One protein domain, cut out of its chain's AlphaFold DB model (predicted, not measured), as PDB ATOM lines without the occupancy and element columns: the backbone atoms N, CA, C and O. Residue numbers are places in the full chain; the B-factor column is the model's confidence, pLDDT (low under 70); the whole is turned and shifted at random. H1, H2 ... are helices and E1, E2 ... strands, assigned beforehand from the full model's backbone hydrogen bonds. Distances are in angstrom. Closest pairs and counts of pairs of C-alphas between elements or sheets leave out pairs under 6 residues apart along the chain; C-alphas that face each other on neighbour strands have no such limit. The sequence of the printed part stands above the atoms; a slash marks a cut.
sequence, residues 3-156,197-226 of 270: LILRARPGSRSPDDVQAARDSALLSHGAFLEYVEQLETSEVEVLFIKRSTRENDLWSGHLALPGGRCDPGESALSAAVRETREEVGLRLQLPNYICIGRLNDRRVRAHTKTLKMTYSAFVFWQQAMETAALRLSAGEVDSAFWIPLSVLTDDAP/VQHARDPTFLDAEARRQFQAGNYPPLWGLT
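This is residues 3 to 156 and 197 to 226 of the 270 residues of the protein "Hypothetical protein" of Erythrolobus australicus (UniProt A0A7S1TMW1). A strongly twisted sheet of six strands runs through the middle, with H3 laid across one face and the shorter H5 on the other face near the edge strand E8, making three layers. At one end of the long axis sits a helical hairpin, H1 and H2, and at the other a two-stranded hairpin, E4 and E5, reaches out to a tip at residues 109 to 114 that sticks out. The printed part has 184 residues, with five named helices and eight named strands in the order E1 H1 H2 E2 H3 E3 E4 E5 E6 E7 H4 E8 H5, and its class is mixed, helices and strands. The large sheet is mixed, in the order E3 E6 E1 E2 E7 E8, and E4 and E5 form a second, antiparallel sheet. The whole is compact, with a radius of gyration of the C-alphas of 17.3 A and spans of 54 by 42 by 33 A.

Start in the large sheet at C-alpha 3, at (239.012, 281.010, 151.180), where E1 begins; it runs to residue 7. Look next at E2, residues 43 to 50, 23.0 A long from first to last C-alpha, and E7, residues 140 to 147, 20.5 A long. The sheet's other strands are E3, residues 96 to 101, E6, residues 121 to 125, and E8, residues 201 to 205. The small sheet holds E4, residues 105 to 108, and E5, residues 115 to 118. Find C-alpha 75 at (241.350, 290.747, 142.939); from there H3 runs 17.8 A to residue 87. H1, residues 14 to 26, is 18.0 A long, and H2 is residues 28 to 36. H4 is residues 148 to 152, and H5, residues 208 to 215, ends at C-alpha 215, at (224.989, 280.521, 171.769).

Begin with E1, which pairs with E6 over residues 3 to 5, parallel, N 5 to O 123 being 2.8 A, and with E2 over residues 5 to 7, antiparallel, N 44 to O 6 being 2.9 A. Beyond E2, E7 is antiparallel to it, with N 47 and O 144 at 2.9 A, and E8 is antiparallel to E7, with N 143 and O 204 at 2.9 A. On the other edge E3 is antiparallel to E6, with N 99 and O 122 at 2.8 A. H3 runs across the strands at a height over the sheet of 8.4 A, only just over E2 alone, at 76 degrees to it on the local plane; its closest C-alphas to E7 are those of Glu 86 and Val 140, 6.5 A. E2, H3 and E3 make a split strand-helix-strand unit, two strands running the same way with E6 and E1 between them, and its crossover is right-handed. H5, on the opposite face, runs along the strands at a height of 8.8 A, only just over E8, at 18 degrees on the local plane; the closest C-alphas of H5 and E7 are those of Ala 210 and Asp 141, 5.9 A. H4 only grazes the sheet with residues 148 to 151, and H2 only just is on it, grazing it with residues 34 to 35. H1 is not on it, but touches H2 with residues 20 to 24 alone, closest at the C-alphas of Ala 24 and Phe 31, 4.8 A; this hairpin runs opposite ways at 36 degrees, a tilt only just steep. E4 and E5 form an antiparallel hairpin, with N 107 and O 116 at 2.8 A, and E5 runs on into E6 across a break of 2 residues, at 24 degrees. In H1, H2, H3, H4 and H5 every O i to N i+4 pair is within hydrogen-bond range.

The two C-alphas farthest apart are those of Asp 15 and Lys 112, 57.4 A. Residues 157 to 196 are not printed, and C-alphas 156 and 197 stand 15.6 A apart across that cut. The long links are E2 to H3 and E6 to E7; in the first, residues 62 to 63 pair antiparallel with residues 48 to 49 of E2. The mean pLDDT of the printed part is 84.4, and it is under 70 at residues 10 to 31, 54 to 59, 108 to 115 and 154 to 156.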
ATOM      1  N   LEU A   3     239.384 282.285 150.577       98.19
ATOM      2  CA  LEU A   3     239.012 281.010 151.180       98.19
ATOM      3  C   LEU A   3     240.242 280.487 151.916       98.19
ATOM      4  O   LEU A   3     241.215 280.112 151.272       98.19
ATOM      5  N   ILE A   4     240.219 280.504 153.245       98.00
ATOM      6  CA  ILE A   4     241.388 280.163 154.062       98.00
ATOM      7  C   ILE A   4     241.169 278.791 154.686       98.00
ATOM      8  O   ILE A   4     240.205 278.599 155.428       98.00
ATOM      9  N   LEU A   5     242.076 277.871 154.371       95.81
ATOM     10  CA  LEU A   5     242.133 276.510 154.878       95.81
ATOM     11  C   LEU A   5     243.231 276.384 155.932       95.81
ATOM     12  O   LEU A   5     244.314 276.955 155.777       95.81
ATOM     13  N   ARG A   6     242.972 275.598 156.974       92.88
ATOM     14  CA  ARG A   6     243.998 275.148 157.922       92.88
ATOM     15  C   ARG A   6     243.808 273.676 158.259       92.88
ATOM     16  O   ARG A   6     242.684 273.177 158.211       92.88
ATOM     17  N   ALA A   7     244.885 273.029 158.682       90.50
ATOM     18  CA  ALA A   7     244.779 271.806 159.462       90.50
ATOM     19  C   ALA A   7     244.322 272.142 160.891       90.50
ATOM     20  O   ALA A   7     244.726 273.160 161.466       90.50
ATOM     21  N   ARG A   8     243.472 271.295 161.463       86.00
ATOM     22  CA  ARG A   8     242.924 271.448 162.805       86.00
ATOM     23  C   ARG A   8     244.064 271.422 163.829       86.00
ATOM     24  O   ARG A   8     244.795 270.434 163.903       86.00
ATOM     25  N   PRO A   9     244.172 272.440 164.698       73.50
ATOM     26  CA  PRO A   9     245.117 272.393 165.805       73.50
ATOM     27  C   PRO A   9     244.822 271.207 166.737       73.50
ATOM     28  O   PRO A   9     243.703 271.058 167.231       73.50
ATOM     29  N   GLY A  10     245.828 270.361 166.980       68.06
ATOM     30  CA  GLY A  10     245.746 269.251 167.937       68.06
ATOM     31  C   GLY A  10     244.963 268.016 167.477       68.06
ATOM     32  O   GLY A  10     244.604 267.202 168.323       68.06
ATOM     33  N   SER A  11     244.678 267.851 166.177       65.75
ATOM     34  CA  SER A  11     244.101 266.595 165.661       65.75
ATOM     35  C   SER A  11     245.087 265.422 165.655       65.75
ATOM     36  O   SER A  11     244.656 264.272 165.651       65.75
ATOM     37  N   ARG A  12     246.396 265.705 165.703       67.31
ATOM     38  CA  ARG A  12     247.476 264.712 165.670       67.31
ATOM     39  C   ARG A  12     248.343 264.727 166.925       67.31
ATOM     40  O   ARG A  12     248.340 265.707 167.674       67.31
ATOM     41  N   SER A  13     249.081 263.633 167.140       66.19
ATOM     42  CA  SER A  13     250.007 263.479 168.267       66.19
ATOM     43  C   SER A  13     251.042 264.614 168.286       66.19
ATOM     44  O   SER A  13     251.450 265.069 167.218       66.19
ATOM     45  N   PRO A  14     251.525 265.060 169.462       63.59
ATOM     46  CA  PRO A  14     252.635 266.009 169.565       63.59
ATOM     47  C   PRO A  14     253.867 265.626 168.730       63.59
ATOM     48  O   PRO A  14     254.535 266.514 168.206       63.59
ATOM     49  N   ASP A  15     254.131 264.328 168.558       66.00
ATOM     50  CA  ASP A  15     255.245 263.825 167.745       66.00
ATOM     51  C   ASP A  15     254.987 263.997 166.239       66.00
ATOM     52  O   ASP A  15     255.871 264.447 165.514       66.00
ATOM     53  N   ASP A  16     253.760 263.732 165.774       65.38
ATOM     54  CA  ASP A  16     253.344 263.977 164.383       65.38
ATOM     55  C   ASP A  16     253.368 265.474 164.068       65.38
ATOM     56  O   ASP A  16     253.759 265.903 162.986       65.38
ATOM     57  N   VAL A  17     252.946 266.274 165.048       63.34
ATOM     58  CA  VAL A  17     252.970 267.733 165.018       63.34
ATOM     59  C   VAL A  17     254.410 268.218 164.895       63.34
ATOM     60  O   VAL A  17     254.695 269.028 164.020       63.34
ATOM     61  N   GLN A  18     255.331 267.710 165.714       64.75
ATOM     62  CA  GLN A  18     256.741 268.086 165.665       64.75
ATOM     63  C   GLN A  18     257.408 267.637 164.356       64.75
ATOM     64  O   GLN A  18     258.070 268.445 163.709       64.75
ATOM     65  N   ALA A  19     257.150 266.409 163.901       65.06
ATOM     66  CA  ALA A  19     257.623 265.911 162.612       65.06
ATOM     67  C   ALA A  19     257.077 266.735 161.433       65.06
ATOM     68  O   ALA A  19     257.811 266.996 160.478       65.06
ATOM     69  N   ALA A  20     255.824 267.197 161.511       62.72
ATOM     70  CA  ALA A  20     255.229 268.107 160.537       62.72
ATOM     71  C   ALA A  20     255.826 269.521 160.616       62.72
ATOM     72  O   ALA A  20     256.040 270.122 159.567       62.72
ATOM     73  N   ARG A  21     256.145 270.057 161.810       61.03
ATOM     74  CA  ARG A  21     256.874 271.342 161.953       61.03
ATOM     75  C   ARG A  21     258.218 271.265 161.273       61.03
ATOM     76  O   ARG A  21     258.540 272.140 160.476       61.03
ATOM     77  N   ASP A  22     258.974 270.227 161.597       62.62
ATOM     78  CA  ASP A  22     260.318 270.044 161.080       62.62
ATOM     79  C   ASP A  22     260.238 269.860 159.557       62.62
ATOM     80  O   ASP A  22     260.888 270.590 158.821       62.62
ATOM     81  N   SER A  23     259.319 269.030 159.060       59.31
ATOM     82  CA  SER A  23     259.047 268.833 157.626       59.31
ATOM     83  C   SER A  23     258.591 270.096 156.873       59.31
ATOM     84  O   SER A  23     259.132 270.405 155.811       59.31
ATOM     85  N   ALA A  24     257.634 270.858 157.411       56.34
ATOM     86  CA  ALA A  24     257.124 272.092 156.803       56.34
ATOM     87  C   ALA A  24     258.174 273.217 156.790       56.34
ATOM     88  O   ALA A  24     258.150 274.079 155.913       56.34
ATOM     89  N   LEU A  25     259.123 273.192 157.733       56.91
ATOM     90  CA  LEU A  25     260.312 274.045 157.719       56.91
ATOM     91  C   LEU A  25     261.379 273.557 156.717       56.91
ATOM     92  O   LEU A  25     262.231 274.354 156.321       56.91
ATOM     93  N   LEU A  26     261.346 272.283 156.303       50.78
ATOM     94  CA  LEU A  26     262.418 271.623 155.548       50.78
ATOM     95  C   LEU A  26     262.209 271.575 154.022       50.78
ATOM     96  O   LEU A  26     263.210 271.613 153.310       50.78
ATOM     97  N   SER A  27     260.983 271.527 153.474       63.44
ATOM     98  CA  SER A  27     260.743 271.696 152.019       63.44
ATOM     99  C   SER A  27     259.255 271.756 151.628       63.44
ATOM    100  O   SER A  27     258.385 271.304 152.366       63.44
ATOM    101  N   HIS A  28     258.959 272.222 150.405       65.06
ATOM    102  CA  HIS A  28     257.612 272.167 149.810       65.06
ATOM    103  C   HIS A  28     257.057 270.732 149.692       65.06
ATOM    104  O   HIS A  28     255.854 270.540 149.813       65.06
ATOM    105  N   GLY A  29     257.916 269.723 149.489       68.56
ATOM    106  CA  GLY A  29     257.494 268.326 149.321       68.56
ATOM    107  C   GLY A  29     256.944 267.708 150.605       68.56
ATOM    108  O   GLY A  29     255.862 267.135 150.598       68.56
ATOM    109  N   ALA A  30     257.629 267.912 151.729       68.44
ATOM    110  CA  ALA A  30     257.195 267.355 153.009       68.44
ATOM    111  C   ALA A  30     255.910 268.029 153.541       68.44
ATOM    112  O   ALA A  30     255.105 267.415 154.237       68.44
ATOM    113  N   PHE A  31     255.675 269.290 153.162       69.81
ATOM    114  CA  PHE A  31     254.404 269.971 153.400       69.81
ATOM    115  C   PHE A  31     253.240 269.347 152.603       69.81
ATOM    116  O   PHE A  31     252.153 269.182 153.153       69.81
ATOM    117  N   LEU A  32     253.457 268.969 151.337       73.19
ATOM    118  CA  LEU A  32     252.436 268.290 150.529       73.19
ATOM    119  C   LEU A  32     252.097 266.908 151.096       73.19
ATOM    120  O   LEU A  32     250.920 266.619 151.276       73.19
ATOM    121  N   GLU A  33     253.103 266.115 151.474       76.06
ATOM    122  CA  GLU A  33     252.894 264.807 152.118       76.06
ATOM    123  C   GLU A  33     252.062 264.926 153.402       76.06
ATOM    124  O   GLU A  33     251.180 264.109 153.661       76.06
ATOM    125  N   TYR A  34     252.304 265.969 154.205       77.88
ATOM    126  CA  TYR A  34     251.491 266.246 155.386       77.88
ATOM    127  C   TYR A  34     250.027 266.526 155.023       77.88
ATOM    128  O   TYR A  34     249.130 265.943 155.630       77.88
ATOM    129  N   VAL A  35     249.781 267.392 154.034       80.31
ATOM    130  CA  VAL A  35     248.420 267.740 153.593       80.31
ATOM    131  C   VAL A  35     247.690 266.528 153.011       80.31
ATOM    132  O   VAL A  35     246.514 266.342 153.309       80.31
ATOM    133  N   GLU A  36     248.374 265.685 152.237       82.56
ATOM    134  CA  GLU A  36     247.814 264.466 151.632       82.56
ATOM    135  C   GLU A  36     247.345 263.435 152.664       82.56
ATOM    136  O   GLU A  36     246.452 262.638 152.386       82.56
ATOM    137  N   GLN A  37     247.924 263.447 153.866       83.12
ATOM    138  CA  GLN A  37     247.524 262.543 154.938       83.12
ATOM    139  C   GLN A  37     246.323 263.046 155.744       83.12
ATOM    140  O   GLN A  37     245.827 262.291 156.579       83.12
ATOM    141  N   LEU A  38     245.917 264.312 155.601       86.06
ATOM    142  CA  LEU A  38     244.839 264.882 156.408       86.06
ATOM    143  C   LEU A  38     243.483 264.326 155.986       86.06
ATOM    144  O   LEU A  38     243.140 264.292 154.804       86.06
ATOM    145  N   GLU A  39     242.662 263.981 156.969       88.19
ATOM    146  CA  GLU A  39     241.255 263.701 156.709       88.19
ATOM    147  C   GLU A  39     240.459 265.001 156.506       88.19
ATOM    148  O   GLU A  39     240.780 266.060 157.054       88.19
ATOM    149  N   THR A  40     239.332 264.930 155.792       86.44
ATOM    150  CA  THR A  40     238.413 266.074 155.595       86.44
ATOM    151  C   THR A  40     237.914 266.673 156.916       86.44
ATOM    152  O   THR A  40     237.622 267.866 156.992       86.44
ATOM    153  N   SER A  41     237.827 265.868 157.977       87.69
ATOM    154  CA  SER A  41     237.416 266.301 159.320       87.69
ATOM    155  C   SER A  41     238.492 267.112 160.065       87.69
ATOM    156  O   SER A  41     238.183 267.848 161.018       87.69
ATOM    157  N   GLU A  42     239.746 266.992 159.614       90.50
ATOM    158  CA  GLU A  42     240.915 267.715 160.108       90.50
ATOM    159  C   GLU A  42     241.164 269.011 159.335       90.50
ATOM    160  O   GLU A  42     241.875 269.875 159.832       90.50
ATOM    161  N   VAL A  43     240.585 269.191 158.148       92.94
ATOM    162  CA  VAL A  43     240.695 270.451 157.401       92.94
ATOM    163  C   VAL A  43     239.571 271.387 157.819       92.94
ATOM    164  O   VAL A  43     238.422 270.975 157.941       92.94
ATOM    165  N   GLU A  44     239.874 272.662 158.029       95.75
ATOM    166  CA  GLU A  44     238.895 273.660 158.457       95.75
ATOM    167  C   GLU A  44     238.924 274.904 157.570       95.75
ATOM    168  O   GLU A  44     239.984 275.329 157.114       95.75
ATOM    169  N   VAL A  45     237.754 275.514 157.371       97.12
ATOM    170  CA  VAL A  45     237.558 276.741 156.589       97.12
ATOM    171  C   VAL A  45     237.176 277.896 157.511       97.12
ATOM    172  O   VAL A  45     236.275 277.750 158.341       97.12
ATOM    173  N   LEU A  46     237.817 279.056 157.351       98.19
ATOM    174  CA  LEU A  46     237.451 280.273 158.084       98.19
ATOM    175  C   LEU A  46     236.218 280.949 157.472       98.19
ATOM    176  O   LEU A  46     236.218 281.306 156.292       98.19
ATOM    177  N   PHE A  47     235.214 281.217 158.305       97.75
ATOM    178  CA  PHE A  47     234.064 282.051 157.968       97.75
ATOM    179  C   PHE A  47     233.977 283.275 158.873       97.75
ATOM    180  O   PHE A  47     234.358 283.240 160.045       97.75
ATOM    181  N   ILE A  48     233.407 284.345 158.326       96.88
ATOM    182  CA  ILE A  48     233.005 285.540 159.064       96.88
ATOM    183  C   ILE A  48     231.488 285.701 159.012       96.88
ATOM    184  O   ILE A  48     230.849 285.358 158.017       96.88
ATOM    185  N   LYS A  49     230.912 286.265 160.068       94.50
ATOM    186  CA  LYS A  49     229.568 286.843 160.052       94.50
ATOM    187  C   LYS A  49     229.717 288.348 159.887       94.50
ATOM    188  O   LYS A  49     230.261 289.011 160.770       94.50
ATOM    189  N   ARG A  50     229.236 288.868 158.760       91.88
ATOM    190  CA  ARG A  50     229.235 290.308 158.478       91.88
ATOM    191  C   ARG A  50     228.342 291.040 159.474       91.88
ATOM    192  O   ARG A  50     227.262 290.541 159.787       91.88
ATOM    193  N   SER A  51     228.742 292.229 159.908       87.75
ATOM    194  CA  SER A  51     227.907 293.081 160.755       87.75
ATOM    195  C   SER A  51     226.599 293.465 160.074       87.75
ATOM    196  O   SER A  51     226.504 293.569 158.845       87.75
ATOM    197  N   THR A  52     225.562 293.676 160.882       80.56
ATOM    198  CA  THR A  52     224.260 294.097 160.360       80.56
ATOM    199  C   THR A  52     224.248 295.610 160.127       80.56
ATOM    200  O   THR A  52     224.542 296.375 161.040       80.56
ATOM    201  N   ARG A  53     223.911 296.060 158.912       72.94
ATOM    202  CA  ARG A  53     223.781 297.483 158.555       72.94
ATOM    203  C   ARG A  53     222.408 297.707 157.925       72.94
ATOM    204  O   ARG A  53     222.036 296.955 157.031       72.94
ATOM    205  N   GLU A  54     221.689 298.751 158.346       54.12
ATOM    206  CA  GLU A  54     220.287 299.013 157.953       54.12
ATOM    207  C   GLU A  54     220.055 299.130 156.432       54.12
ATOM    208  O   GLU A  54     218.935 298.936 155.973       54.12
ATOM    209  N   ASN A  55     221.105 299.380 155.638       58.12
ATOM    210  CA  ASN A  55     221.026 299.554 154.182       58.12
ATOM    211  C   ASN A  55     221.898 298.566 153.376       58.12
ATOM    212  O   ASN A  55     222.166 298.808 152.199       58.12
ATOM    213  N   ASP A  56     222.365 297.470 153.982       60.47
ATOM    214  CA  ASP A  56     223.157 296.442 153.292       60.47
ATOM    215  C   ASP A  56     222.304 295.184 153.030       60.47
ATOM    216  O   ASP A  56     221.903 294.480 153.951       60.47
ATOM    217  N   LEU A  57     222.049 294.863 151.755       53.66
ATOM    218  CA  LEU A  57     221.291 293.669 151.337       53.66
ATOM    219  C   LEU A  57     221.975 292.342 151.718       53.66
ATOM    220  O   LEU A  57     221.348 291.281 151.644       53.66
ATOM    221  N   TRP A  58     223.254 292.398 152.095       60.34
ATOM    222  CA  TRP A  58     224.081 291.270 152.519       60.34
ATOM    223  C   TRP A  58     224.478 291.360 154.002       60.34
ATOM    224  O   TRP A  58     225.394 290.661 154.446       60.34
ATOM    225  N   SER A  59     223.800 292.219 154.770       66.31
ATOM    226  CA  SER A  59     224.006 292.404 156.205       66.31
ATOM    227  C   SER A  59     223.776 291.104 156.977       66.31
ATOM    228  O   SER A  59     222.794 290.399 156.726       66.31
ATOM    229  N   GLY A  60     224.651 290.781 157.928       77.06
ATOM    230  CA  GLY A  60     224.494 289.593 158.769       77.06
ATOM    231  C   GLY A  60     224.910 288.274 158.114       77.06
ATOM    232  O   GLY A  60     224.955 287.269 158.807       77.06
ATOM    233  N   HIS A  61     225.210 288.223 156.811       86.12
ATOM    234  CA  HIS A  61     225.492 286.959 156.119       86.12
ATOM    235  C   HIS A  61     226.804 286.301 156.567       86.12
ATOM    236  O   HIS A  61     227.788 286.983 156.872       86.12
ATOM    237  N   LEU A  62     226.830 284.964 156.515       93.56
ATOM    238  CA  LEU A  62     228.085 284.218 156.538       93.56
ATOM    239  C   LEU A  62     228.818 284.404 155.212       93.56
ATOM    240  O   LEU A  62     228.235 284.231 154.141       93.56
ATOM    241  N   ALA A  63     230.095 284.753 155.299       95.06
ATOM    242  CA  ALA A  63     230.940 285.042 154.155       95.06
ATOM    243  C   ALA A  63     232.366 284.521 154.366       95.06
ATOM    244  O   ALA A  63     232.777 284.176 155.474       95.06
ATOM    245  N   LEU A  64     233.115 284.482 153.267       97.31
ATOM    246  CA  LEU A  64     234.571 284.424 153.302       97.31
ATOM    247  C   LEU A  64     235.110 285.848 153.504       97.31
ATOM    248  O   LEU A  64     234.502 286.765 152.940       97.31
ATOM    249  N   PRO A  65     236.238 286.041 154.214       97.50
ATOM    250  CA  PRO A  65     236.885 287.344 154.301       97.50
ATOM    251  C   PRO A  65     237.145 287.945 152.918       97.50
ATOM    252  O   PRO A  65     237.580 287.256 151.982       97.50
ATOM    253  N   GLY A  66     236.872 289.231 152.759       95.38
ATOM    254  CA  GLY A  66     237.078 289.923 151.501       95.38
ATOM    255  C   GLY A  66     236.046 290.992 151.186       95.38
ATOM    256  O   GLY A  66     234.886 290.919 151.577       95.38
ATOM    257  N   GLY A  67     236.451 291.898 150.306       92.38
ATOM    258  CA  GLY A  67     235.628 293.016 149.880       92.38
ATOM    259  C   GLY A  67     235.847 293.386 148.422       92.38
ATOM    260  O   GLY A  67     236.134 292.543 147.561       92.38
ATOM    261  N   ARG A  68     235.616 294.663 148.134       92.25
ATOM    262  CA  ARG A  68     235.642 295.221 146.783       92.25
ATOM    263  C   ARG A  68     237.079 295.587 146.411       92.25
ATOM    264  O   ARG A  68     237.821 296.079 147.246       92.25
ATOM    265  N   CYS A  69     237.447 295.389 145.146       94.12
ATOM    266  CA  CYS A  69     238.725 295.893 144.648       94.12
ATOM    267  C   CYS A  69     238.716 297.421 144.576       94.12
ATOM    268  O   CYS A  69     237.773 298.008 144.024       94.12
ATOM    269  N   ASP A  70     239.802 298.029 145.031       93.88
ATOM    270  CA  ASP A  70     240.082 299.439 144.797       93.88
ATOM    271  C   ASP A  70     240.476 299.709 143.333       93.88
ATOM    272  O   ASP A  70     240.841 298.789 142.587       93.88
ATOM    273  N   PRO A  71     240.394 300.967 142.857       93.25
ATOM    274  CA  PRO A  71     240.824 301.320 141.508       93.25
ATOM    275  C   PRO A  71     242.278 300.900 141.237       93.25
ATOM    276  O   PRO A  71     243.202 301.351 141.905       93.25
ATOM    277  N   GLY A  72     242.478 300.045 140.230       93.50
ATOM    278  CA  GLY A  72     243.799 299.519 139.860       93.50
ATOM    279  C   GLY A  72     244.287 298.338 140.710       93.50
ATOM    280  O   GLY A  72     245.346 297.785 140.421       93.50
ATOM    281  N   GLU A  73     243.523 297.912 141.716       96.44
ATOM    282  CA  GLU A  73     243.862 296.781 142.574       96.44
ATOM    283  C   GLU A  73     243.507 295.440 141.908       96.44
ATOM    284  O   GLU A  73     242.437 295.266 141.315       96.44
ATOM    285  N   SER A  74     244.398 294.450 142.026       96.31
ATOM    286  CA  SER A  74     244.091 293.084 141.592       96.31
ATOM    287  C   SER A  74     243.114 292.403 142.559       96.31
ATOM    288  O   SER A  74     243.135 292.654 143.762       96.31
ATOM    289  N   ALA A  75     242.294 291.466 142.074       96.44
ATOM    290  CA  ALA A  75     241.350 290.747 142.939       96.44
ATOM    291  C   ALA A  75     242.033 289.930 144.056       96.44
ATOM    292  O   ALA A  75     241.454 289.756 145.130       96.44
ATOM    293  N   LEU A  76     243.259 289.443 143.816       97.75
ATOM    294  CA  LEU A  76     244.065 288.758 144.828       97.75
ATOM    295  C   LEU A  76     244.548 289.747 145.894       97.75
ATOM    296  O   LEU A  76     244.418 289.476 147.085       97.75
ATOM    297  N   SER A  77     245.060 290.906 145.471       97.81
ATOM    298  CA  SER A  77     245.493 291.983 146.371       97.81
ATOM    299  C   SER A  77     244.345 292.450 147.265       97.81
ATOM    300  O   SER A  77     244.527 292.504 148.477       97.81
ATOM    301  N   ALA A  78     243.155 292.644 146.686       97.81
ATOM    302  CA  ALA A  78     241.947 292.987 147.428       97.81
ATOM    303  C   ALA A  78     241.605 291.910 148.464       97.81
ATOM    304  O   ALA A  78     241.422 292.211 149.635       97.81
ATOM    305  N   ALA A  79     241.587 290.628 148.075       98.06
ATOM    306  CA  ALA A  79     241.322 289.533 149.012       98.06
ATOM    307  C   ALA A  79     242.307 289.515 150.193       98.06
ATOM    308  O   ALA A  79     241.899 289.280 151.328       98.06
ATOM    309  N   VAL A  80     243.588 289.782 149.939       98.31
ATOM    310  CA  VAL A  80     244.635 289.826 150.964       98.31
ATOM    311  C   VAL A  80     244.495 291.045 151.880       98.31
ATOM    312  O   VAL A  80     244.593 290.891 153.098       98.31
ATOM    313  N   ARG A  81     244.274 292.239 151.314       98.00
ATOM    314  CA  ARG A  81     244.081 293.489 152.064       98.00
ATOM    315  C   ARG A  81     242.865 293.387 152.977       98.00
ATOM    316  O   ARG A  81     242.997 293.553 154.183       98.00
ATOM    317  N   GLU A  82     241.728 293.020 152.406       98.12
ATOM    318  CA  GLU A  82     240.448 292.913 153.106       98.12
ATOM    319  C   GLU A  82     240.505 291.850 154.208       98.12
ATOM    320  O   GLU A  82     240.059 292.088 155.318       98.12
ATOM    321  N   THR A  83     241.162 290.706 153.971       98.38
ATOM    322  CA  THR A  83     241.374 289.701 155.031       98.38
ATOM    323  C   THR A  83     242.142 290.281 156.223       98.38
ATOM    324  O   THR A  83     241.832 289.998 157.383       98.38
ATOM    325  N   ARG A  84     243.172 291.091 155.956       97.88
ATOM    326  CA  ARG A  84     243.946 291.740 157.015       97.88
ATOM    327  C   ARG A  84     243.103 292.766 157.769       97.88
ATOM    328  O   ARG A  84     243.266 292.873 158.980       97.88
ATOM    329  N   GLU A  85     242.277 293.524 157.064       97.12
ATOM    330  CA  GLU A  85     241.399 294.543 157.642       97.12
ATOM    331  C   GLU A  85     240.298 293.897 158.491       97.12
ATOM    332  O   GLU A  85     240.172 294.228 159.667       97.12
ATOM    333  N   GLU A  86     239.592 292.906 157.948       97.25
ATOM    334  CA  GLU A  86     238.418 292.284 158.562       97.25
ATOM    335  C   GLU A  86     238.743 291.353 159.736       97.25
ATOM    336  O   GLU A  86     237.990 291.327 160.710       97.25
ATOM    337  N   VAL A  87     239.824 290.562 159.650       97.62
ATOM    338  CA  VAL A  87     240.147 289.519 160.652       97.62
ATOM    339  C   VAL A  87     241.591 289.549 161.160       97.62
ATOM    340  O   VAL A  87     241.978 288.719 161.987       97.62
ATOM    341  N   GLY A  88     242.416 290.490 160.698       97.00
ATOM    342  CA  GLY A  88     243.790 290.670 161.176       97.00
ATOM    343  C   GLY A  88     244.820 289.683 160.614       97.00
ATOM    344  O   GLY A  88     246.009 289.811 160.927       97.00
ATOM    345  N   LEU A  89     244.410 288.723 159.777       96.94
ATOM    346  CA  LEU A  89     245.314 287.725 159.200       96.94
ATOM    347  C   LEU A  89     246.146 288.320 158.060       96.94
ATOM    348  O   LEU A  89     245.637 288.949 157.136       96.94
ATOM    349  N   ARG A  90     247.461 288.096 158.105       96.69
ATOM    350  CA  ARG A  90     248.406 288.597 157.099       96.69
ATOM    351  C   ARG A  90     248.781 287.483 156.127       96.69
ATOM    352  O   ARG A  90     249.803 286.827 156.302       96.69
ATOM    353  N   LEU A  91     247.977 287.319 155.078       96.06
ATOM    354  CA  LEU A  91     248.138 286.251 154.080       96.06
ATOM    355  C   LEU A  91     249.410 286.353 153.212       96.06
ATOM    356  O   LEU A  91     249.693 285.443 152.447       96.06
ATOM    357  N   GLN A  92     250.168 287.451 153.309       93.12
ATOM    358  CA  GLN A  92     251.461 287.606 152.620       93.12
ATOM    359  C   GLN A  92     252.651 287.072 153.425       93.12
ATOM    360  O   GLN A  92     253.769 287.050 152.917       93.12
ATOM    361  N   LEU A  93     252.447 286.708 154.694       90.44
ATOM    362  CA  LEU A  93     253.509 286.114 155.500       90.44
ATOM    363  C   LEU A  93     253.736 284.651 155.086       90.44
ATOM    364  O   LEU A  93     252.779 284.006 154.660       90.44
ATOM    365  N   PRO A  94     254.942 284.088 155.312       86.38
ATOM    366  CA  PRO A  94     255.257 282.690 154.985       86.38
ATOM    367  C   PRO A  94     254.320 281.656 155.623       86.38
ATOM    368  O   PRO A  94     254.253 280.519 155.180       86.38
ATOM    369  N   ASN A  95     253.555 282.053 156.639       87.12
ATOM    370  CA  ASN A  95     252.554 281.211 157.288       87.12
ATOM    371  C   ASN A  95     251.365 280.868 156.381       87.12
ATOM    372  O   ASN A  95     250.577 279.999 156.748       87.12
ATOM    373  N   TYR A  96     251.210 281.539 155.237       92.62
ATOM    374  CA  TYR A  96     250.129 281.314 154.287       92.62
ATOM    375  C   TYR A  96     250.678 281.186 152.867       92.62
ATOM    376  O   TYR A  96     251.638 281.857 152.496       92.62
ATOM    377  N   ILE A  97     250.050 280.336 152.062       92.12
ATOM    378  CA  ILE A  97     250.342 280.201 150.634       92.12
ATOM    379  C   ILE A  97     249.040 280.222 149.842       92.12
ATOM    380  O   ILE A  97     248.070 279.566 150.212       92.12
ATOM    381  N   CYS A  98     249.005 280.995 148.757       95.19
ATOM    382  CA  CYS A  98     247.895 280.960 147.811       95.19
ATOM    383  C   CYS A  98     248.069 279.737 146.907       95.19
ATOM    384  O   CYS A  98     248.988 279.709 146.093       95.19
ATOM    385  N   ILE A  99     247.188 278.748 147.042       92.69
ATOM    386  CA  ILE A  99     247.261 277.484 146.292       92.69
ATOM    387  C   ILE A  99     246.416 277.500 145.016       92.69
ATOM    388  O   ILE A  99     246.553 276.620 144.173       92.69
ATOM    389  N   GLY A 100     245.555 278.504 144.833       92.94
ATOM    390  CA  GLY A 100     244.791 278.632 143.597       92.94
ATOM    391  C   GLY A 100     243.663 279.652 143.647       92.94
ATOM    392  O   GLY A 100     243.513 280.425 144.594       92.94
ATOM    393  N   ARG A 101     242.851 279.643 142.591       94.69
ATOM    394  CA  ARG A 101     241.660 280.479 142.432       94.69
ATOM    395  C   ARG A 101     240.518 279.617 141.909       94.69
ATOM    396  O   ARG A 101     240.702 278.878 140.947       94.69
ATOM    397  N   LEU A 102     239.354 279.733 142.535       93.75
ATOM    398  CA  LEU A 102     238.129 279.067 142.095       93.75
ATOM    399  C   LEU A 102     237.468 279.833 140.942       93.75
ATOM    400  O   LEU A 102     237.838 280.968 140.639       93.75
ATOM    401  N   ASN A 103     236.451 279.233 140.323       89.00
ATOM    402  CA  ASN A 103     235.774 279.831 139.177       89.00
ATOM    403  C   ASN A 103     235.162 281.202 139.505       89.00
ATOM    404  O   ASN A 103     234.420 281.382 140.479       89.00
ATOM    405  N   ASP A 104     235.434 282.166 138.630       90.38
ATOM    406  CA  ASP A 104     234.864 283.502 138.713       90.38
ATOM    407  C   ASP A 104     233.363 283.482 138.436       90.38
ATOM    408  O   ASP A 104     232.882 282.880 137.475       90.38
ATOM    409  N   ARG A 105     232.606 284.223 139.245       85.38
ATOM    410  CA  ARG A 105     231.152 284.334 139.094       85.38
ATOM    411  C   ARG A 105     230.764 285.751 138.746       85.38
ATOM    412  O   ARG A 105     231.040 286.684 139.495       85.38
ATOM    413  N   ARG A 106     230.049 285.921 137.637       80.81
ATOM    414  CA  ARG A 106     229.432 287.208 137.303       80.81
ATOM    415  C   ARG A 106     228.189 287.405 138.165       80.81
ATOM    416  O   ARG A 106     227.172 286.750 137.955       80.81
ATOM    417  N   VAL A 107     228.269 288.334 139.105       73.69
ATOM    418  CA  VAL A 107     227.148 288.778 139.926       73.69
ATOM    419  C   VAL A 107     226.395 289.847 139.143       73.69
ATOM    420  O   VAL A 107     226.938 290.909 138.827       73.69
ATOM    421  N   ARG A 108     225.138 289.556 138.802       61.09
ATOM    422  CA  ARG A 108     224.200 290.561 138.294       61.09
ATOM    423  C   ARG A 108     223.449 291.114 139.498       61.09
ATOM    424  O   ARG A 108     222.677 290.382 140.109       61.09
ATOM    425  N   ALA A 109     223.697 292.367 139.866       53.94
ATOM    426  CA  ALA A 109     222.851 293.018 140.861       53.94
ATOM    427  C   ALA A 109     221.423 293.188 140.306       53.94
ATOM    428  O   ALA A 109     221.222 293.231 139.091       53.94
ATOM    429  N   HIS A 110     220.434 293.328 141.194       46.97
ATOM    430  CA  HIS A 110     219.048 293.632 140.806       46.97
ATOM    431  C   HIS A 110     218.931 294.931 139.987       46.97
ATOM    432  O   HIS A 110     218.004 295.086 139.192       46.97
ATOM    433  N   THR A 111     219.891 295.849 140.123       43.62
ATOM    434  CA  THR A 111     220.021 297.024 139.263       43.62
ATOM    435  C   THR A 111     220.851 296.671 138.023       43.62
ATOM    436  O   THR A 111     221.976 296.181 138.117       43.62
ATOM    437  N   LYS A 112     220.304 296.936 136.827       47.47
ATOM    438  CA  LYS A 112     220.884 296.584 135.507       47.47
ATOM    439  C   LYS A 112     222.307 297.126 135.238       47.47
ATOM    440  O   LYS A 112     222.880 296.819 134.196       47.47
ATOM    441  N   THR A 113     222.873 297.929 136.134       48.50
ATOM    442  CA  THR A 113     224.109 298.700 135.945       48.50
ATOM    443  C   THR A 113     225.333 298.136 136.670       48.50
ATOM    444  O   THR A 113     226.452 298.435 136.259       48.50
ATOM    445  N   LEU A 114     225.175 297.290 137.694       54.47
ATOM    446  CA  LEU A 114     226.311 296.729 138.436       54.47
ATOM    447  C   LEU A 114     226.671 295.338 137.901       54.47
ATOM    448  O   LEU A 114     226.012 294.338 138.192       54.47
ATOM    449  N   LYS A 115     227.747 295.286 137.108       66.75
ATOM    450  CA  LYS A 115     228.436 294.046 136.731       66.75
ATOM    451  C   LYS A 115     229.601 293.851 137.694       66.75
ATOM    452  O   LYS A 115     230.605 294.546 137.580       66.75
ATOM    453  N   MET A 116     229.462 292.928 138.636       80.44
ATOM    454  CA  MET A 116     230.542 292.566 139.556       80.44
ATOM    455  C   MET A 116     231.010 291.141 139.273       80.44
ATOM    456  O   MET A 116     230.212 290.290 138.881       80.44
ATOM    457  N   THR A 117     232.296 290.873 139.481       89.50
ATOM    458  CA  THR A 117     232.854 289.519 139.409       89.50
ATOM    459  C   THR A 117     233.281 289.095 140.802       89.50
ATOM    460  O   THR A 117     234.145 289.720 141.412       89.50
ATOM    461  N   TYR A 118     232.675 288.030 141.309       91.62
ATOM    462  CA  TYR A 118     233.076 287.395 142.552       91.62
ATOM    463  C   TYR A 118     234.215 286.415 142.261       91.62
ATOM    464  O   TYR A 118     234.033 285.469 141.494       91.62
ATOM    465  N   SER A 119     235.375 286.674 142.862       95.06
ATOM    466  CA  SER A 119     236.607 285.891 142.698       95.06
ATOM    467  C   SER A 119     237.059 285.370 144.061       95.06
ATOM    468  O   SER A 119     237.214 286.166 144.997       95.06
ATOM    469  N   ALA A 120     237.262 284.057 144.177       96.81
ATOM    470  CA  ALA A 120     237.685 283.404 145.414       96.81
ATOM    471  C   ALA A 120     239.072 282.779 145.244       96.81
ATOM    472  O   ALA A 120     239.276 281.944 144.366       96.81
ATOM    473  N   PHE A 121     240.013 283.200 146.086       97.88
ATOM    474  CA  PHE A 121     241.383 282.690 146.116       97.88
ATOM    475  C   PHE A 121     241.546 281.756 147.304       97.88
ATOM    476  O   PHE A 121     241.125 282.103 148.406       97.88
ATOM    477  N   VAL A 122     242.128 280.583 147.074       97.31
ATOM    478  CA  VAL A 122     242.313 279.558 148.098       97.31
ATOM    479  C   VAL A 122     243.685 279.735 148.725       97.31
ATOM    480  O   VAL A 122     244.703 279.710 148.032       97.31
ATOM    481  N   PHE A 123     243.702 279.914 150.038       97.06
ATOM    482  CA  PHE A 123     244.900 280.022 150.848       97.06
ATOM    483  C   PHE A 123     244.988 278.831 151.783       97.06
ATOM    484  O   PHE A 123     244.003 278.472 152.422       97.06
ATOM    485  N   TRP A 124     246.183 278.273 151.909       94.19
ATOM    486  CA  TRP A 124     246.495 277.289 152.929       94.19
ATOM    487  C   TRP A 124     247.354 277.911 154.026       94.19
ATOM    488  O   TRP A 124     248.330 278.609 153.736       94.19
ATOM    489  N   GLN A 125     247.011 277.643 155.284       91.94
ATOM    490  CA  GLN A 125     247.825 277.991 156.439       91.94
ATOM    491  C   GLN A 125     248.912 276.936 156.680       91.94
ATOM    492  O   GLN A 125     248.646 275.842 157.165       91.94
ATOM    493  N   GLN A 126     250.155 277.295 156.378       83.69
ATOM    494  CA  GLN A 126     251.339 276.463 156.610       83.69
ATOM    495  C   GLN A 126     251.726 276.411 158.095       83.69
ATOM    496  O   GLN A 126     252.298 275.432 158.563       83.69
ATOM    497  N   ALA A 127     251.419 277.469 158.849       79.50
ATOM    498  CA  ALA A 127     251.687 277.503 160.279       79.50
ATOM    499  C   ALA A 127     250.718 276.600 161.054       79.50
ATOM    500  O   ALA A 127     249.506 276.646 160.856       79.50
ATOM    501  N   MET A 128     251.250 275.852 162.016       72.62
ATOM    502  CA  MET A 128     250.446 274.975 162.873       72.62
ATOM    503  C   MET A 128     249.467 275.713 163.775       72.62
ATOM    504  O   MET A 128     248.409 275.195 164.119       72.62
ATOM    505  N   GLU A 129     249.829 276.930 164.166       80.56
ATOM    506  CA  GLU A 129     248.999 277.774 165.004       80.56
ATOM    507  C   GLU A 129     248.490 278.960 164.202       80.56
ATOM    508  O   GLU A 129     249.214 279.602 163.436       80.56
ATOM    509  N   THR A 130     247.212 279.252 164.407       86.88
ATOM    510  CA  THR A 130     246.568 280.422 163.819       86.88
ATOM    511  C   THR A 130     246.839 281.614 164.726       86.88
ATOM    512  O   THR A 130     246.601 281.540 165.931       86.88
ATOM    513  N   ALA A 131     247.298 282.733 164.162       89.19
ATOM    514  CA  ALA A 131     247.363 283.980 164.917       89.19
ATOM    515  C   ALA A 131     245.961 284.373 165.417       89.19
ATOM    516  O   ALA A 131     244.972 284.187 164.708       89.19
ATOM    517  N   ALA A 132     245.876 284.946 166.622       92.62
ATOM    518  CA  ALA A 132     244.601 285.394 167.175       92.62
ATOM    519  C   ALA A 132     243.898 286.373 166.218       92.62
ATOM    520  O   ALA A 132     244.489 287.381 165.809       92.62
ATOM    521  N   LEU A 133     242.642 286.069 165.877       96.56
ATOM    522  CA  LEU A 133     241.841 286.888 164.973       96.56
ATOM    523  C   LEU A 133     241.536 288.242 165.619       96.56
ATOM    524  O   LEU A 133     241.214 288.326 166.806       96.56
ATOM    525  N   ARG A 134     241.631 289.312 164.830       96.75
ATOM    526  CA  ARG A 134     241.300 290.680 165.248       96.75
ATOM    527  C   ARG A 134     240.218 291.210 164.328       96.75
ATOM    528  O   ARG A 134     240.507 291.526 163.182       96.75
ATOM    529  N   LEU A 135     238.988 291.243 164.831       97.12
ATOM    530  CA  LEU A 135     237.816 291.564 164.023       97.12
ATOM    531  C   LEU A 135     237.661 293.076 163.831       97.12
ATOM    532  O   LEU A 135     237.820 293.841 164.785       97.12
ATOM    533  N   SER A 136     237.326 293.491 162.609       94.88
ATOM    534  CA  SER A 136     236.991 294.881 162.279       94.88
ATOM    535  C   SER A 136     235.608 295.251 162.820       94.88
ATOM    536  O   SER A 136     234.589 294.658 162.449       94.88
ATOM    537  N   ALA A 137     235.562 296.243 163.711       90.81
ATOM    538  CA  ALA A 137     234.321 296.684 164.334       90.81
ATOM    539  C   ALA A 137     233.373 297.327 163.309       90.81
ATOM    540  O   ALA A 137     233.753 298.233 162.574       90.81
ATOM    541  N   GLY A 138     232.115 296.878 163.285       86.12
ATOM    542  CA  GLY A 138     231.096 297.369 162.349       86.12
ATOM    543  C   GLY A 138     231.166 296.754 160.946       86.12
ATOM    544  O   GLY A 138     230.338 297.094 160.093       86.12
ATOM    545  N   GLU A 139     232.120 295.856 160.695       89.69
ATOM    546  CA  GLU A 139     232.221 295.037 159.479       89.69
ATOM    547  C   GLU A 139     232.037 293.550 159.766       89.69
ATOM    548  O   GLU A 139     231.342 292.871 159.005       89.69
ATOM    549  N   VAL A 140     232.611 293.056 160.866       94.00
ATOM    550  CA  VAL A 140     232.571 291.644 161.252       94.00
ATOM    551  C   VAL A 140     232.125 291.495 162.703       94.00
ATOM    552  O   VAL A 140     232.808 291.933 163.624       94.00
ATOM    553  N   ASP A 141     231.010 290.794 162.917       93.88
ATOM    554  CA  ASP A 141     230.479 290.514 164.260       93.88
ATOM    555  C   ASP A 141     231.181 289.320 164.914       93.88
ATOM    556  O   ASP A 141     231.353 289.256 166.133       93.88
ATOM    557  N   SER A 142     231.556 288.327 164.109       95.56
ATOM    558  CA  SER A 142     232.217 287.116 164.594       95.56
ATOM    559  C   SER A 142     232.955 286.389 163.482       95.56
ATOM    560  O   SER A 142     232.539 286.464 162.327       95.56
ATOM    561  N   ALA A 143     233.973 285.615 163.838       97.31
ATOM    562  CA  ALA A 143     234.680 284.716 162.934       97.31
ATOM    563  C   ALA A 143     234.880 283.351 163.594       97.31
ATOM    564  O   ALA A 143     235.067 283.276 164.807       97.31
ATOM    565  N   PHE A 144     234.820 282.277 162.816       96.81
ATOM    566  CA  PHE A 144     234.952 280.914 163.327       96.81
ATOM    567  C   PHE A 144     235.366 279.944 162.223       96.81
ATOM    568  O   PHE A 144     235.170 280.201 161.033       96.81
ATOM    569  N   TRP A 145     235.915 278.808 162.635       97.12
ATOM    570  CA  TRP A 145     236.378 277.751 161.744       97.12
ATOM    571  C   TRP A 145     235.334 276.647 161.633       97.12
ATOM    572  O   TRP A 145     234.735 276.253 162.634       97.12
ATOM    573  N   ILE A 146     235.109 276.143 160.423       95.44
ATOM    574  CA  ILE A 146     234.179 275.044 160.149       95.44
ATOM    575  C   ILE A 146     234.951 273.872 159.549       95.44
ATOM    576  O   ILE A 146     235.632 274.075 158.542       95.44
ATOM    577  N   PRO A 147     234.841 272.656 160.111       94.31
ATOM    578  CA  PRO A 147     235.449 271.465 159.524       94.31
ATOM    579  C   PRO A 147     234.908 271.210 158.122       94.31
ATOM    580  O   PRO A 147     233.698 271.288 157.897       94.31
ATOM    581  N   LEU A 148     235.788 270.870 157.186       92.00
ATOM    582  CA  LEU A 148     235.424 270.628 155.798       92.00
ATOM    583  C   LEU A 148     234.476 269.428 155.681       92.00
ATOM    584  O   LEU A 148     233.563 269.482 154.865       92.00
ATOM    585  N   SER A 149     234.580 268.436 156.577       89.56
ATOM    586  CA  SER A 149     233.638 267.306 156.682       89.56
ATOM    587  C   SER A 149     232.162 267.719 156.831       89.56
ATOM    588  O   SER A 149     231.266 267.028 156.348       89.56
ATOM    589  N   VAL A 150     231.879 268.877 157.447       89.62
ATOM    590  CA  VAL A 150     230.510 269.431 157.566       89.62
ATOM    591  C   VAL A 150     229.969 269.869 156.204       89.62
ATOM    592  O   VAL A 150     228.764 269.844 155.959       89.62
ATOM    593  N   LEU A 151     230.871 270.288 155.317       88.62
ATOM    594  CA  LEU A 151     230.592 270.783 153.973       88.62
ATOM    595  C   LEU A 151     230.725 269.674 152.914       88.62
ATOM    596  O   LEU A 151     230.403 269.919 151.757       88.62
ATOM    597  N   THR A 152     231.150 268.468 153.295       86.00
ATOM    598  CA  THR A 152     231.272 267.303 152.410       86.00
ATOM    599  C   THR A 152     230.329 266.175 152.845       86.00
ATOM    600  O   THR A 152     229.258 266.002 152.262       86.00
ATOM    601  N   ASP A 153     230.683 265.446 153.901       72.75
ATOM    602  CA  ASP A 153     230.070 264.176 154.304       72.75
ATOM    603  C   ASP A 153     228.725 264.377 155.007       72.75
ATOM    604  O   ASP A 153     227.754 263.654 154.763       72.75
ATOM    605  N   ASP A 154     228.638 265.398 155.860       65.56
ATOM    606  CA  ASP A 154     227.408 265.705 156.584       65.56
ATOM    607  C   ASP A 154     226.537 266.748 155.889       65.56
ATOM    608  O   ASP A 154     225.396 266.969 156.308       65.56
ATOM    609  N   ALA A 155     227.028 267.365 154.812       62.38
ATOM    610  CA  ALA A 155     226.304 268.424 154.129       62.38
ATOM    611  C   ALA A 155     224.855 268.020 153.800       62.38
ATOM    612  O   ALA A 155     223.960 268.766 154.195       62.38
ATOM    613  N   PRO A 156     224.555 266.831 153.234       59.78
ATOM    614  CA  PRO A 156     223.177 266.418 152.941       59.78
ATOM    615  C   PRO A 156     222.246 266.352 154.166       59.78
ATOM    616  O   PRO A 156     221.033 266.479 154.014       59.78
ATOM    617  N   VAL A 197     226.795 276.733 161.993       88.94
ATOM    618  CA  VAL A 197     227.205 277.364 163.261       88.94
ATOM    619  C   VAL A 197     227.366 276.365 164.412       88.94
ATOM    620  O   VAL A 197     228.249 276.531 165.241       88.94
ATOM    621  N   GLN A 198     226.577 275.289 164.446       88.25
ATOM    622  CA  GLN A 198     226.669 274.270 165.494       88.25
ATOM    623  C   GLN A 198     227.981 273.466 165.450       88.25
ATOM    624  O   GLN A 198     228.301 272.764 166.405       88.25
ATOM    625  N   HIS A 199     228.748 273.583 164.362       90.94
ATOM    626  CA  HIS A 199     230.054 272.946 164.179       90.94
ATOM    627  C   HIS A 199     231.224 273.932 164.261       90.94
ATOM    628  O   HIS A 199     232.367 273.548 164.010       90.94
ATOM    629  N   ALA A 200     230.949 275.197 164.580       93.38
ATOM    630  CA  ALA A 200     231.956 276.238 164.669       93.38
ATOM    631  C   ALA A 200     232.979 275.959 165.774       93.38
ATOM    632  O   ALA A 200     232.642 275.660 166.921       93.38
ATOM    633  N   ARG A 201     234.249 276.094 165.400       93.00
ATOM    634  CA  ARG A 201     235.429 275.944 166.247       93.00
ATOM    635  C   ARG A 201     236.151 277.281 166.366       93.00
ATOM    636  O   ARG A 201     236.072 278.123 165.470       93.00
ATOM    637  N   ASP A 202     236.825 277.463 167.496       93.50
ATOM    638  CA  ASP A 202     237.567 278.673 167.871       93.50
ATOM    639  C   ASP A 202     236.826 279.990 167.561       93.50
ATOM    640  O   ASP A 202     237.370 280.868 166.880       93.50
ATOM    641  N   PRO A 203     235.563 280.145 168.008       94.56
ATOM    642  CA  PRO A 203     234.795 281.322 167.662       94.56
ATOM    643  C   PRO A 203     235.372 282.568 168.341       94.56
ATOM    644  O   PRO A 203     235.588 282.614 169.553       94.56
ATOM    645  N   THR A 204     235.581 283.602 167.537       95.12
ATOM    646  CA  THR A 204     235.967 284.947 167.962       95.12
ATOM    647  C   THR A 204     234.770 285.869 167.769       95.12
ATOM    648  O   THR A 204     234.125 285.829 166.721       95.12
ATOM    649  N   PHE A 205     234.468 286.702 168.762       93.06
ATOM    650  CA  PHE A 205     233.320 287.611 168.754       93.06
ATOM    651  C   PHE A 205     233.779 289.050 168.946       93.06
ATOM    652  O   PHE A 205     234.717 289.296 169.705       93.06
ATOM    653  N   LEU A 206     233.093 289.983 168.288       90.12
ATOM    654  CA  LEU A 206     233.332 291.412 168.454       90.12
ATOM    655  C   LEU A 206     232.767 291.923 169.787       90.12
ATOM    656  O   LEU A 206     233.430 292.683 170.490       90.12
ATOM    657  N   ASP A 207     231.557 291.491 170.147       88.06
ATOM    658  CA  ASP A 207     230.863 291.927 171.356       88.06
ATOM    659  C   ASP A 207     230.062 290.797 172.039       88.06
ATOM    660  O   ASP A 207     229.998 289.646 171.588       88.06
ATOM    661  N   ALA A 208     229.466 291.126 173.189       88.88
ATOM    662  CA  ALA A 208     228.661 290.189 173.965       88.88
ATOM    663  C   ALA A 208     227.358 289.787 173.254       88.88
ATOM    664  O   ALA A 208     226.855 288.690 173.493       88.88
ATOM    665  N   GLU A 209     226.810 290.642 172.389       87.69
ATOM    666  CA  GLU A 209     225.568 290.363 171.673       87.69
ATOM    667  C   GLU A 209     225.788 289.328 170.567       87.69
ATOM    668  O   GLU A 209     225.053 288.343 170.504       87.69
ATOM    669  N   ALA A 210     226.858 289.465 169.782       86.19
ATOM    670  CA  ALA A 210     227.284 288.466 168.810       86.19
ATOM    671  C   ALA A 210     227.458 287.091 169.476       86.19
ATOM    672  O   ALA A 210     226.943 286.081 168.989       86.19
ATOM    673  N   ARG A 211     228.095 287.057 170.656       91.12
ATOM    674  CA  ARG A 211     228.249 285.826 171.443       91.12
ATOM    675  C   ARG A 211     226.907 285.243 171.897       91.12
ATOM    676  O   ARG A 211     226.719 284.031 171.797       91.12
ATOM    677  N   ARG A 212     225.972 286.073 172.374       90.00
ATOM    678  CA  ARG A 212     224.623 285.621 172.770       90.00
ATOM    679  C   ARG A 212     223.862 285.025 171.592       90.00
ATOM    680  O   ARG A 212     223.309 283.936 171.719       90.00
ATOM    681  N   GLN A 213     223.872 285.698 170.441       86.69
ATOM    682  CA  GLN A 213     223.226 285.209 169.220       86.69
ATOM    683  C   GLN A 213     223.796 283.857 168.783       86.69
ATOM    684  O   GLN A 213     223.046 282.981 168.355       86.69
ATOM    685  N   PHE A 214     225.109 283.671 168.932       88.19
ATOM    686  CA  PHE A 214     225.793 282.435 168.559       88.19
ATOM    687  C   PHE A 214     225.379 281.285 169.462       88.19
ATOM    688  O   PHE A 214     224.994 280.224 168.982       88.19
ATOM    689  N   GLN A 215     225.392 281.516 170.776       87.50
ATOM    690  CA  GLN A 215     224.989 280.521 171.769       87.50
ATOM    691  C   GLN A 215     223.507 280.150 171.660       87.50
ATOM    692  O   GLN A 215     223.148 279.001 171.897       87.50
ATOM    693  N   ALA A 216     222.657 281.098 171.265       87.44
ATOM    694  CA  ALA A 216     221.247 280.845 170.995       87.44
ATOM    695  C   ALA A 216     221.002 280.063 169.688       87.44
ATOM    696  O   ALA A 216     219.865 279.696 169.414       87.44
ATOM    697  N   GLY A 217     222.031 279.837 168.859       80.94
ATOM    698  CA  GLY A 217     221.880 279.236 167.531       80.94
ATOM    699  C   GLY A 217     221.223 280.163 166.501       80.94
ATOM    700  O   GLY A 217     220.924 279.733 165.389       80.94
ATOM    701  N   ASN A 218     221.039 281.446 166.832       82.12
ATOM    702  CA  ASN A 218     220.406 282.460 165.986       82.12
ATOM    703  C   ASN A 218     221.404 283.035 164.967       82.12
ATOM    704  O   ASN A 218     221.634 284.244 164.897       82.12
ATOM    705  N   TYR A 219     222.048 282.154 164.203       84.50
ATOM    706  CA  TYR A 219     223.023 282.509 163.174       84.50
ATOM    707  C   TYR A 219     222.494 282.164 161.785       84.50
ATOM    708  O   TYR A 219     221.880 281.106 161.616       84.50
ATOM    709  N   PRO A 220     222.735 283.025 160.782       86.38
ATOM    710  CA  PRO A 220     222.257 282.764 159.439       86.38
ATOM    711  C   PRO A 220     222.969 281.550 158.841       86.38
ATOM    712  O   PRO A 220     224.137 281.301 159.155       86.38
ATOM    713  N   PRO A 221     222.292 280.809 157.954       88.75
ATOM    714  CA  PRO A 221     222.917 279.696 157.269       88.75
ATOM    715  C   PRO A 221     223.952 280.197 156.254       88.75
ATOM    716  O   PRO A 221     223.941 281.355 155.827       88.75
ATOM    717  N   LEU A 222     224.821 279.295 155.812       90.19
ATOM    718  CA  LEU A 222     225.688 279.494 154.659       90.19
ATOM    719  C   LEU A 222     224.868 279.306 153.374       90.19
ATOM    720  O   LEU A 222     224.296 278.239 153.166       90.19
ATOM    721  N   TRP A 223     224.811 280.319 152.509       89.44
ATOM    722  CA  TRP A 223     224.061 280.280 151.245       89.44
ATOM    723  C   TRP A 223     224.669 281.231 150.197       89.44
ATOM    724  O   TRP A 223     225.644 281.938 150.462       89.44
ATOM    725  N   GLY A 224     224.104 281.253 148.988       88.06
ATOM    726  CA  GLY A 224     224.466 282.220 147.945       88.06
ATOM    727  C   GLY A 224     225.896 282.060 147.414       88.06
ATOM    728  O   GLY A 224     226.398 280.947 147.286       88.06
ATOM    729  N   LEU A 225     226.564 283.177 147.090       89.69
ATOM    730  CA  LEU A 225     227.894 283.171 146.451       89.69
ATOM    731  C   LEU A 225     228.958 282.453 147.283       89.69
ATOM    732  O   LEU A 225     229.828 281.789 146.721       89.69
ATOM    733  N   THR A 226     228.879 282.571 148.607       92.62
ATOM    734  CA  THR A 226     229.800 281.905 149.525       92.62
ATOM    735  C   THR A 226     229.588 280.395 149.487       92.62
ATOM    736  O   THR A 226     230.556 279.673 149.268       92.62
TER     737      THR A 226